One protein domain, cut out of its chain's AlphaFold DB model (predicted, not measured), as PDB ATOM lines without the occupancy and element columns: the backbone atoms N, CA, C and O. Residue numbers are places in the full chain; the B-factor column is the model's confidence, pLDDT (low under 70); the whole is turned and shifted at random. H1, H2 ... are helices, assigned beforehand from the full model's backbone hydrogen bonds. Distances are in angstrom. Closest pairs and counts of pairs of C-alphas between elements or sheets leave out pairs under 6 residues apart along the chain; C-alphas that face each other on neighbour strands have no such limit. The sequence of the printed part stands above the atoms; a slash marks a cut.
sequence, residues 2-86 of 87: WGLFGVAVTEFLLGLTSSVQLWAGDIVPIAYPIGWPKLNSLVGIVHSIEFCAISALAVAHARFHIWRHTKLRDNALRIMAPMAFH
ATOM      1  N   TRP A   2       4.481 -12.627 -14.448       63.88
ATOM      2  CA  TRP A   2       3.853 -12.614 -13.114       63.88
ATOM      3  C   TRP A   2       4.811 -12.499 -11.915       63.88
ATOM      4  O   TRP A   2       4.490 -11.790 -10.974       63.88
ATOM      5  N   GLY A   3       6.005 -13.104 -11.966       73.44
ATOM      6  CA  GLY A   3       6.992 -12.972 -10.883       73.44
ATOM      7  C   GLY A   3       7.436 -11.525 -10.620       73.44
ATOM      8  O   GLY A   3       7.428 -11.083  -9.480       73.44
ATOM      9  N   LEU A   4       7.756 -10.757 -11.669       80.50
ATOM     10  CA  LEU A   4       8.154  -9.347 -11.524       80.50
ATOM     11  C   LEU A   4       7.002  -8.476 -11.009       80.50
ATOM     12  O   LEU A   4       7.228  -7.532 -10.261       80.50
ATOM     13  N   PHE A   5       5.769  -8.817 -11.386       86.81
ATOM     14  CA  PHE A   5       4.582  -8.149 -10.865       86.81
ATOM     15  C   PHE A   5       4.388  -8.422  -9.366       86.81
ATOM     16  O   PHE A   5       4.078  -7.496  -8.625       86.81
ATOM     17  N   GLY A   6       4.636  -9.655  -8.908       88.19
ATOM     18  CA  GLY A   6       4.606 -10.015  -7.484       88.19
ATOM     19  C   GLY A   6       5.554  -9.160  -6.643       88.19
ATOM     20  O   GLY A   6       5.108  -8.540  -5.683       88.19
ATOM     21  N   VAL A   7       6.809  -9.015  -7.088       89.81
ATOM     22  CA  VAL A   7       7.825  -8.177  -6.419       89.81
ATOM     23  C   VAL A   7       7.363  -6.725  -6.289       89.81
ATOM     24  O   VAL A   7       7.477  -6.143  -5.214       89.81
ATOM     25  N   ALA A   8       6.797  -6.143  -7.351       90.69
ATOM     26  CA  ALA A   8       6.306  -4.764  -7.318       90.69
ATOM     27  C   ALA A   8       5.111  -4.586  -6.360       90.69
ATOM     28  O   ALA A   8       5.010  -3.581  -5.658       90.69
ATOM     29  N   VAL A   9       4.208  -5.571  -6.292       92.69
ATOM     30  CA  VAL A   9       3.073  -5.548  -5.354       92.69
ATOM     31  C   VAL A   9       3.557  -5.670  -3.910       92.69
ATOM     32  O   VAL A   9       3.088  -4.933  -3.042       92.69
ATOM     33  N   THR A  10       4.498  -6.571  -3.631       91.75
ATOM     34  CA  THR A  10       5.032  -6.740  -2.276       91.75
ATOM     35  C   THR A  10       5.898  -5.552  -1.843       91.75
ATOM     36  O   THR A  10       5.869  -5.194  -0.669       91.75
ATOM     37  N   GLU A  11       6.551  -4.850  -2.776       90.69
ATOM     38  CA  GLU A  11       7.229  -3.568  -2.526       90.69
ATOM     39  C   GLU A  11       6.242  -2.450  -2.157       90.69
ATOM     40  O   GLU A  11       6.430  -1.741  -1.165       90.69
ATOM     41  N   PHE A  12       5.138  -2.330  -2.897       92.31
ATOM     42  CA  PHE A  12       4.066  -1.399  -2.544       92.31
ATOM     43  C   PHE A  12       3.506  -1.691  -1.144       92.31
ATOM     44  O   PHE A  12       3.347  -0.779  -0.329       92.31
ATOM     45  N   LEU A  13       3.254  -2.967  -0.829       92.94
ATOM     46  CA  LEU A  13       2.773  -3.384   0.488       92.94
ATOM     47  C   LEU A  13       3.796  -3.112   1.597       92.94
ATOM     48  O   LEU A  13       3.393  -2.763   2.708       92.94
ATOM     49  N   LEU A  14       5.100  -3.220   1.321       92.38
ATOM     50  CA  LEU A  14       6.153  -2.806   2.251       92.38
ATOM     51  C   LEU A  14       6.054  -1.312   2.568       92.38
ATOM     52  O   LEU A  14       6.036  -0.951   3.742       92.38
ATOM     53  N   GLY A  15       5.910  -0.461   1.549       91.12
ATOM     54  CA  GLY A  15       5.668   0.974   1.734       91.12
ATOM     55  C   GLY A  15       4.409   1.259   2.553       91.12
ATOM     56  O   GLY A  15       4.451   2.030   3.509       91.12
ATOM     57  N   LEU A  16       3.304   0.587   2.219       93.50
ATOM     58  CA  LEU A  16       1.994   0.809   2.834       93.50
ATOM     59  C   LEU A  16       1.970   0.383   4.306       93.50
ATOM     60  O   LEU A  16       1.363   1.037   5.148       93.50
ATOM     61  N   THR A  17       2.626  -0.726   4.636       93.19
ATOM     62  CA  THR A  17       2.628  -1.288   5.998       93.19
ATOM     63  C   THR A  17       3.740  -0.731   6.883       93.19
ATOM     64  O   THR A  17       3.730  -0.982   8.090       93.19
ATOM     65  N   SER A  18       4.677   0.022   6.305       91.44
ATOM     66  CA  SER A  18       5.811   0.620   7.007       91.44
ATOM     67  C   SER A  18       5.368   1.544   8.145       91.44
ATOM     68  O   SER A  18       4.290   2.142   8.113       91.44
ATOM     69  N   SER A  19       6.220   1.672   9.163       90.50
ATOM     70  CA  SER A  19       6.104   2.673  10.233       90.50
ATOM     71  C   SER A  19       6.649   4.045   9.836       90.50
ATOM     72  O   SER A  19       6.401   5.028  10.531       90.50
ATOM     73  N   VAL A  20       7.391   4.116   8.733       90.75
ATOM     74  CA  VAL A  20       8.026   5.330   8.216       90.75
ATOM     75  C   VAL A  20       7.733   5.490   6.730       90.75
ATOM     76  O   VAL A  20       7.517   4.506   6.019       90.75
ATOM     77  N   GLN A  21       7.755   6.726   6.240       92.62
ATOM     78  CA  GLN A  21       7.612   6.985   4.812       92.62
ATOM     79  C   GLN A  21       8.820   6.420   4.056       92.62
ATOM     80  O   GLN A  21       9.944   6.883   4.246       92.62
ATOM     81  N   LEU A  22       8.577   5.435   3.188       89.44
ATOM     82  CA  LEU A  22       9.585   4.909   2.268       89.44
ATOM     83  C   LEU A  22       9.529   5.662   0.934       89.44
ATOM     84  O   LEU A  22       8.443   6.013   0.453       89.44
ATOM     85  N   TRP A  23      10.703   5.890   0.349       90.44
ATOM     86  CA  TRP A  23      10.894   6.647  -0.885       90.44
ATOM     87  C   TRP A  23      11.532   5.767  -1.960       90.44
ATOM     88  O   TRP A  23      12.501   5.060  -1.697       90.44
ATOM     89  N   ALA A  24      10.998   5.831  -3.176       87.25
ATOM     90  CA  ALA A  24      11.604   5.234  -4.354       87.25
ATOM     91  C   ALA A  24      12.555   6.250  -4.994       87.25
ATOM     92  O   ALA A  24      12.131   7.306  -5.477       87.25
ATOM     93  N   GLY A  25      13.850   5.923  -4.966       85.19
ATOM     94  CA  GLY A  25      14.913   6.753  -5.536       85.19
ATOM     95  C   GLY A  25      14.951   8.179  -4.985       85.19
ATOM     96  O   GLY A  25      15.332   9.074  -5.725       85.19
ATOM     97  N   ASP A  26      14.488   8.393  -3.747       86.62
ATOM     98  CA  ASP A  26      14.359   9.700  -3.078       86.62
ATOM     99  C   ASP A  26      13.479  10.738  -3.806       86.62
ATOM    100  O   ASP A  26      13.460  11.911  -3.437       86.62
ATOM    101  N   ILE A  27      12.721  10.321  -4.828       89.69
ATOM    102  CA  ILE A  27      11.941  11.230  -5.685       89.69
ATOM    103  C   ILE A  27      10.440  11.068  -5.445       89.69
ATOM    104  O   ILE A  27       9.716  12.063  -5.408       89.69
ATOM    105  N   VAL A  28       9.950   9.834  -5.275       89.31
ATOM    106  CA  VAL A  28       8.514   9.567  -5.087       89.31
ATOM    107  C   VAL A  28       8.249   8.661  -3.884       89.31
ATOM    108  O   VAL A  28       8.987   7.696  -3.674       89.31
ATOM    109  N   PRO A  29       7.204   8.927  -3.080       87.75
ATOM    110  CA  PRO A  29       6.814   8.029  -2.000       87.75
ATOM    111  C   PRO A  29       6.250   6.722  -2.574       87.75
ATOM    112  O   PRO A  29       5.429   6.750  -3.489       87.75
ATOM    113  N   ILE A  30       6.661   5.579  -2.014       86.94
ATOM    114  CA  ILE A  30       6.196   4.253  -2.469       86.94
ATOM    115  C   ILE A  30       4.702   4.071  -2.163       86.94
ATOM    116  O   ILE A  30       3.920   3.658  -3.015       86.94
ATOM    117  N   ALA A  31       4.311   4.387  -0.929       89.88
ATOM    118  CA  ALA A  31       2.935   4.393  -0.447       89.88
ATOM    119  C   ALA A  31       2.859   5.201   0.855       89.88
ATOM    120  O   ALA A  31       3.886   5.452   1.490       89.88
ATOM    121  N   TYR A  32       1.654   5.599   1.262       90.19
ATOM    122  CA  TYR A  32       1.447   6.273   2.544       90.19
ATOM    123  C   TYR A  32       1.482   5.249   3.699       90.19
ATOM    124  O   TYR A  32       0.718   4.283   3.651       90.19
ATOM    125  N   PRO A  33       2.331   5.421   4.728       92.25
ATOM    126  CA  PRO A  33       2.517   4.425   5.781       92.25
ATOM    127  C   PRO A  33       1.312   4.345   6.729       92.25
ATOM    128  O   PRO A  33       0.885   5.344   7.308       92.25
ATOM    129  N   ILE A  34       0.794   3.133   6.935       93.12
ATOM    130  CA  ILE A  34      -0.298   2.820   7.877       93.12
ATOM    131  C   ILE A  34       0.256   2.409   9.258       93.12
ATOM    132  O   ILE A  34      -0.466   2.433  10.254       93.12
ATOM    133  N   GLY A  35       1.546   2.058   9.357       90.25
ATOM    134  CA  GLY A  35       2.197   1.748  10.633       90.25
ATOM    135  C   GLY A  35       1.842   0.376  11.205       90.25
ATOM    136  O   GLY A  35       1.591   0.249  12.403       90.25
ATOM    137  N   TRP A  36       1.818  -0.668  10.371       93.75
ATOM    138  CA  TRP A  36       1.493  -2.043  10.776       93.75
ATOM    139  C   TRP A  36       2.747  -2.936  10.819       93.75
ATOM    140  O   TRP A  36       2.966  -3.738   9.908       93.75
ATOM    141  N   PRO A  37       3.558  -2.885  11.896       91.25
ATOM    142  CA  PRO A  37       4.891  -3.495  11.932       91.25
ATOM    143  C   PRO A  37       4.884  -5.019  11.768       91.25
ATOM    144  O   PRO A  37       5.778  -5.582  11.141       91.25
ATOM    145  N   LYS A  38       3.859  -5.709  12.288       92.25
ATOM    146  CA  LYS A  38       3.730  -7.168  12.129       92.25
ATOM    147  C   LYS A  38       3.470  -7.561  10.675       92.25
ATOM    148  O   LYS A  38       4.069  -8.515  10.188       92.25
ATOM    149  N   LEU A  39       2.596  -6.822   9.989       91.31
ATOM    150  CA  LEU A  39       2.303  -7.087   8.583       91.31
ATOM    151  C   LEU A  39       3.495  -6.696   7.708       91.31
ATOM    152  O   LEU A  39       3.843  -7.444   6.804       91.31
ATOM    153  N   ASN A  40       4.175  -5.597   8.036       94.12
ATOM    154  CA  ASN A  40       5.397  -5.183   7.360       94.12
ATOM    155  C   ASN A  40       6.498  -6.249   7.435       94.12
ATOM    156  O   ASN A  40       7.094  -6.584   6.418       94.12
ATOM    157  N   SER A  41       6.698  -6.852   8.611       93.38
ATOM    158  CA  SER A  41       7.640  -7.962   8.790       93.38
ATOM    159  C   SER A  41       7.285  -9.171   7.912       93.38
ATOM    160  O   SER A  41       8.155  -9.712   7.230       93.38
ATOM    161  N   LEU A  42       6.004  -9.558   7.863       95.25
ATOM    162  CA  LEU A  42       5.538 -10.662   7.017       95.25
ATOM    163  C   LEU A  42       5.745 -10.370   5.525       95.25
ATOM    164  O   LEU A  42       6.312 -11.196   4.809       95.25
ATOM    165  N   VAL A  43       5.307  -9.196   5.063       94.00
ATOM    166  CA  VAL A  43       5.469  -8.775   3.664       94.00
ATOM    167  C   VAL A  43       6.953  -8.690   3.311       94.00
ATOM    168  O   VAL A  43       7.335  -9.125   2.231       94.00
ATOM    169  N   GLY A  44       7.809  -8.229   4.227       93.75
ATOM    170  CA  GLY A  44       9.257  -8.183   4.024       93.75
ATOM    171  C   GLY A  44       9.892  -9.552   3.817       93.75
ATOM    172  O   GLY A  44      10.744  -9.694   2.940       93.75
ATOM    173  N   ILE A  45       9.449 -10.575   4.551       95.81
ATOM    174  CA  ILE A  45       9.905 -11.957   4.335       95.81
ATOM    175  C   ILE A  45       9.492 -12.440   2.943       95.81
ATOM    176  O   ILE A  45      10.330 -12.949   2.198       95.81
ATOM    177  N   VAL A  46       8.219 -12.250   2.577       94.75
ATOM    178  CA  VAL A  46       7.693 -12.660   1.265       94.75
ATOM    179  C   VAL A  46       8.446 -11.951   0.139       94.75
ATOM    180  O   VAL A  46       9.004 -12.619  -0.727       94.75
ATOM    181  N   HIS A  47       8.544 -10.621   0.201       94.69
ATOM    182  CA  HIS A  47       9.249  -9.806  -0.785       94.69
ATOM    183  C   HIS A  47      10.714 -10.233  -0.934       94.69
ATOM    184  O   HIS A  47      11.214 -10.372  -2.048       94.69
ATOM    185  N   SER A  48      11.402 -10.512   0.179       94.94
ATOM    186  CA  SER A  48      12.800 -10.961   0.153       94.94
ATOM    187  C   SER A  48      12.960 -12.301  -0.566       94.94
ATOM    188  O   SER A  48      13.869 -12.458  -1.385       94.94
ATOM    189  N   ILE A  49      12.073 -13.265  -0.293       95.19
ATOM    190  CA  ILE A  49      12.077 -14.576  -0.959       95.19
ATOM    191  C   ILE A  49      11.800 -14.413  -2.458       95.19
ATOM    192  O   ILE A  49      12.544 -14.960  -3.275       95.19
ATOM    193  N   GLU A  50      10.770 -13.644  -2.822       93.19
ATOM    194  CA  GLU A  50      10.411 -13.370  -4.217       93.19
ATOM    195  C   GLU A  50      11.574 -12.728  -4.978       93.19
ATOM    196  O   GLU A  50      11.971 -13.213  -6.043       93.19
ATOM    197  N   PHE A  51      12.168 -11.680  -4.401       92.75
ATOM    198  CA  PHE A  51      13.294 -10.966  -4.987       92.75
ATOM    199  C   PHE A  51      14.504 -11.882  -5.187       92.75
ATOM    200  O   PHE A  51      15.098 -11.894  -6.269       92.75
ATOM    201  N   CYS A  52      14.855 -12.696  -4.185       94.56
ATOM    202  CA  CYS A  52      15.982 -13.623  -4.286       94.56
ATOM    203  C   CYS A  52      15.741 -14.699  -5.353       94.56
ATOM    204  O   CYS A  52      16.634 -14.985  -6.155       94.56
ATOM    205  N   ALA A  53      14.532 -15.265  -5.405       93.88
ATOM    206  CA  ALA A  53      14.171 -16.282  -6.387       93.88
ATOM    207  C   ALA A  53      14.234 -15.736  -7.822       93.88
ATOM    208  O   ALA A  53      14.829 -16.359  -8.707       93.88
ATOM    209  N   ILE A  54      13.670 -14.548  -8.056       93.62
ATOM    210  CA  ILE A  54      13.666 -13.919  -9.383       93.62
ATOM    211  C   ILE A  54      15.063 -13.450  -9.775       93.62
ATOM    212  O   ILE A  54      15.446 -13.622 -10.932       93.62
ATOM    213  N   SER A  55      15.855 -12.937  -8.833       93.56
ATOM    214  CA  SER A  55      17.252 -12.570  -9.083       93.56
ATOM    215  C   SER A  55      18.079 -13.782  -9.514       93.56
ATOM    216  O   SER A  55      18.790 -13.724 -10.518       93.56
ATOM    217  N   ALA A  56      17.937 -14.914  -8.816       95.88
ATOM    218  CA  ALA A  56      18.604 -16.158  -9.192       95.88
ATOM    219  C   ALA A  56      18.171 -16.636 -10.589       95.88
ATOM    220  O   ALA A  56      19.020 -16.998 -11.409       95.88
ATOM    221  N   LEU A  57      16.869 -16.579 -10.889       94.94
ATOM    222  CA  LEU A  57      16.335 -16.954 -12.197       94.94
ATOM    223  C   LEU A  57      16.834 -16.026 -13.311       94.94
ATOM    224  O   LEU A  57      17.205 -16.512 -14.376       94.94
ATOM    225  N   ALA A  58      16.887 -14.715 -13.075       94.56
ATOM    226  CA  ALA A  58      17.391 -13.738 -14.033       94.56
ATOM    227  C   ALA A  58      18.877 -13.973 -14.343       94.56
ATOM    228  O   ALA A  58      19.267 -13.988 -15.511       94.56
ATOM    229  N   VAL A  59      19.695 -14.246 -13.319       96.44
ATOM    230  CA  VAL A  59      21.110 -14.604 -13.497       96.44
ATOM    231  C   VAL A  59      21.250 -15.913 -14.273       96.44
ATOM    232  O   VAL A  59      22.050 -15.986 -15.205       96.44
ATOM    233  N   ALA A  60      20.471 -16.942 -13.929       96.75
ATOM    234  CA  ALA A  60      20.485 -18.217 -14.643       96.75
ATOM    235  C   ALA A  60      20.064 -18.050 -16.112       96.75
ATOM    236  O   ALA A  60      20.720 -18.577 -17.008       96.75
ATOM    237  N   HIS A  61      19.019 -17.264 -16.364       94.69
ATOM    238  CA  HIS A  61      18.520 -16.949 -17.697       94.69
ATOM    239  C   HIS A  61      19.562 -16.191 -18.531       94.69
ATOM    240  O   HIS A  61      19.877 -16.601 -19.649       94.69
ATOM    241  N   ALA A  62      20.167 -15.140 -17.973       93.94
ATOM    242  CA  ALA A  62      21.230 -14.393 -18.638       93.94
ATOM    243  C   ALA A  62      22.438 -15.293 -18.950       93.94
ATOM    244  O   ALA A  62      22.919 -15.313 -20.084       93.94
ATOM    245  N   ARG A  63      22.885 -16.104 -17.979       95.06
ATOM    246  CA  ARG A  63      23.975 -17.076 -18.174       95.06
ATOM    247  C   ARG A  63      23.649 -18.097 -19.256       95.06
ATOM    248  O   ARG A  63      24.518 -18.388 -20.071       95.06
ATOM    249  N   PHE A  64      22.420 -18.612 -19.287       94.56
ATOM    250  CA  PHE A  64      21.972 -19.546 -20.318       94.56
ATOM    251  C   PHE A  64      22.109 -18.930 -21.709       94.56
ATOM    252  O   PHE A  64      22.720 -19.541 -22.583       94.56
ATOM    253  N   HIS A  65      21.621 -17.702 -21.898       93.31
ATOM    254  CA  HIS A  65      21.733 -17.005 -23.177       93.31
ATOM    255  C   HIS A  65      23.191 -16.709 -23.561       93.31
ATOM    256  O   HIS A  65      23.568 -16.941 -24.711       93.31
ATOM    257  N   ILE A  66      24.033 -16.281 -22.616       91.00
ATOM    258  CA  ILE A  66      25.467 -16.033 -22.858       91.00
ATOM    259  C   ILE A  66      26.197 -17.327 -23.240       91.00
ATOM    260  O   ILE A  66      26.972 -17.346 -24.199       91.00
ATOM    261  N   TRP A  67      25.949 -18.421 -22.519       94.06
ATOM    262  CA  TRP A  67      26.532 -19.728 -22.823       94.06
ATOM    263  C   TRP A  67      26.118 -20.209 -24.215       94.06
ATOM    264  O   TRP A  67      26.970 -20.634 -24.996       94.06
ATOM    265  N   ARG A  68      24.832 -20.078 -24.559       92.69
ATOM    266  CA  ARG A  68      24.308 -20.412 -25.890       92.69
ATOM    267  C   ARG A  68      25.036 -19.626 -26.978       92.69
ATOM    268  O   ARG A  68      25.591 -20.207 -27.907       92.69
ATOM    269  N   HIS A  69      25.136 -18.313 -26.795       89.44
ATOM    270  CA  HIS A  69      25.784 -17.432 -27.754       89.44
ATOM    271  C   HIS A  69      27.281 -17.736 -27.921       89.44
ATOM    272  O   HIS A  69      27.784 -17.785 -29.037       89.44
ATOM    273  N   THR A  70      28.001 -18.003 -26.831       90.12
ATOM    274  CA  THR A  70      29.454 -18.241 -26.881       90.12
ATOM    275  C   THR A  70      29.820 -19.655 -27.336       90.12
ATOM    276  O   THR A  70      30.786 -19.825 -28.084       90.12
ATOM    277  N   LYS A  71      29.059 -20.679 -26.924       92.38
ATOM    278  CA  LYS A  71      29.364 -22.089 -27.213       92.38
ATOM    279  C   LYS A  71      28.680 -22.617 -28.471       92.38
ATOM    280  O   LYS A  71      29.331 -23.319 -29.242       92.38
ATOM    281  N   LEU A  72      27.400 -22.300 -28.671       90.81
ATOM    282  CA  LEU A  72      26.614 -22.740 -29.833       90.81
ATOM    283  C   LEU A  72      26.638 -21.717 -30.977       90.81
ATOM    284  O   LEU A  72      26.233 -22.054 -32.086       90.81
ATOM    285  N   ARG A  73      27.154 -20.501 -30.730       86.31
ATOM    286  CA  ARG A  73      27.288 -19.423 -31.729       86.31
ATOM    287  C   ARG A  73      25.969 -19.052 -32.404       86.31
ATOM    288  O   ARG A  73      25.945 -18.652 -33.565       86.31
ATOM    289  N   ASP A  74      24.862 -19.176 -31.677       86.44
ATOM    290  CA  ASP A  74      23.558 -18.768 -32.186       86.44
ATOM    291  C   ASP A  74      23.339 -17.247 -32.087       86.44
ATOM    292  O   ASP A  74      23.967 -16.550 -31.286       86.44
ATOM    293  N   ASN A  75      22.410 -16.731 -32.894       84.19
ATOM    294  CA  ASN A  75      22.147 -15.295 -33.021       84.19
ATOM    295  C   ASN A  75      21.021 -14.767 -32.116       84.19
ATOM    296  O   ASN A  75      20.665 -13.597 -32.240       84.19
ATOM    297  N   ALA A  76      20.434 -15.558 -31.209       84.12
ATOM    298  CA  ALA A  76      19.270 -15.060 -30.461       84.12
ATOM    299  C   ALA A  76      19.607 -13.885 -29.545       84.12
ATOM    300  O   ALA A  76      18.788 -12.986 -29.377       84.12
ATOM    301  N   LEU A  77      20.826 -13.852 -29.003       83.81
ATOM    302  CA  LEU A  77      21.278 -12.733 -28.182       83.81
ATOM    303  C   LEU A  77      21.394 -11.440 -29.007       83.81
ATOM    304  O   LEU A  77      21.088 -10.372 -28.495       83.81
ATOM    305  N   ARG A  78      21.719 -11.529 -30.307       84.19
ATOM    306  CA  ARG A  78      21.760 -10.377 -31.229       84.19
ATOM    307  C   ARG A  78      20.371  -9.832 -31.576       84.19
ATOM    308  O   ARG A  78      20.245  -8.660 -31.895       84.19
ATOM    309  N   ILE A  79      19.316 -10.639 -31.475       86.75
ATOM    310  CA  ILE A  79      17.940 -10.146 -31.665       86.75
ATOM    311  C   ILE A  79      17.515  -9.262 -30.482       86.75
ATOM    312  O   ILE A  79      16.768  -8.305 -30.661       86.75
ATOM    313  N   MET A  80      17.994  -9.577 -29.274       87.00
ATOM    314  CA  MET A  80      17.595  -8.896 -28.036       87.00
ATOM    315  C   MET A  80      18.569  -7.787 -27.610       87.00
ATOM    316  O   MET A  80      18.165  -6.849 -26.928       87.00
ATOM    317  N   ALA A  81      19.848  -7.889 -27.981       85.06
ATOM    318  CA  ALA A  81      20.872  -6.917 -27.622       85.06
ATOM    319  C   ALA A  81      20.953  -5.763 -28.640       85.06
ATOM    320  O   ALA A  81      20.778  -5.991 -29.841       85.06
ATOM    321  N   PRO A  82      21.289  -4.537 -28.193       84.69
ATOM    322  CA  PRO A  82      21.543  -3.409 -29.087       84.69
ATOM    323  C   PRO A  82      22.607  -3.743 -30.140       84.69
ATOM    324  O   PRO A  82      23.578  -4.435 -29.834       84.69
ATOM    325  N   MET A  83      22.482  -3.178 -31.348       80.56
ATOM    326  CA  MET A  83      23.407  -3.423 -32.472       80.56
ATOM    327  C   MET A  83      24.885  -3.175 -32.126       80.56
ATOM    328  O   MET A  83      25.769  -3.830 -32.671       80.56
ATOM    329  N   ALA A  84      25.164  -2.271 -31.179       82.75
ATOM    330  CA  ALA A  84      26.516  -2.007 -30.686       82.75
ATOM    331  C   ALA A  84      27.216  -3.255 -30.105       82.75
ATOM    332  O   ALA A  84      28.440  -3.345 -30.148       82.75
ATOM    333  N   PHE A  85      26.449  -4.229 -29.605       76.56
ATOM    334  CA  PHE A  85      26.951  -5.452 -28.972       76.56
ATOM    335  C   PHE A  85      26.981  -6.665 -29.916       76.56
ATOM    336  O   PHE A  85      27.135  -7.792 -29.458       76.56
ATOM    337  N   HIS A  86      26.810  -6.473 -31.228       76.69
ATOM    338  CA  HIS A  86      26.776  -7.578 -32.199       76.69
ATOM    339  C   HIS A  86      28.151  -7.995 -32.732       76.69
ATOM    340  O   HIS A  86      28.203  -8.903 -33.560       76.69
TER     341      HIS A  86
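This is residues 2 to 86 of the 87 residues of an uncharacterized protein of Octadecabacter antarcticus 307 (UniProt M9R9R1). One very long helix, H2, makes the long axis, with H1 folded back beside its first half as a helical hairpin and the small H3 tucked against it near its other end. Between H1 and H2 a long loop, residues 18 to 36, holds a small antiparallel pairing of residues 23 to 24 with residues 28 to 29. The printed part has 85 residues, with three named helices in the order H1, H2, H3 and no named strand; its class is all helix. It is only just extended, close to loose, with a radius of gyration of the C-alphas of 18.3 A, and is a rod spanning 54 by 26 by 17 A.

Begin with H1, residues 2 to 17, and H2, residues 37 to 72: they form a hairpin, opposite ways at a shallow tilt of 28 degrees. They touch, H2 with residues 37 to 54 alone, and their closest C-alphas, those of Thr 17 and Asn 40, are 5.0 A apart. Further on, H3, residues 76 to 80, touches H2 at residues 65 to 69 alone; their closest C-alphas, those of His 69 and Leu 77, are 6.5 A apart. H1 and H3 are apart. In H1 and H2 every O i to N i+4 pair is within hydrogen-bond range; in H3 0 of 1 is, beside 2 of 2 O i to N i+3 pairs.

Find C-alpha 2 at (3.853, -12.614, -13.114); from there H1 runs 22.2 A to C-alpha 17. H2 begins at C-alpha 37, (4.891, -3.495, 11.932), and runs 50.9 A to C-alpha 72. H3 ends at C-alpha 80, (17.595, -8.896, -28.036), 6.8 A from C-alpha 76.

The C-alphas farthest apart, those of Gly 35 and Arg 73, are 53.6 A apart. Look at residues 56 to 61, which belong to H2, and at residues 79 to 84: both stretches stand free. The link from H1 to H2 is long, that from H2 to H3 tight, and the printed part has no cut. The mean pLDDT of the printed part is 90.0, and residue 2 alone is under 70.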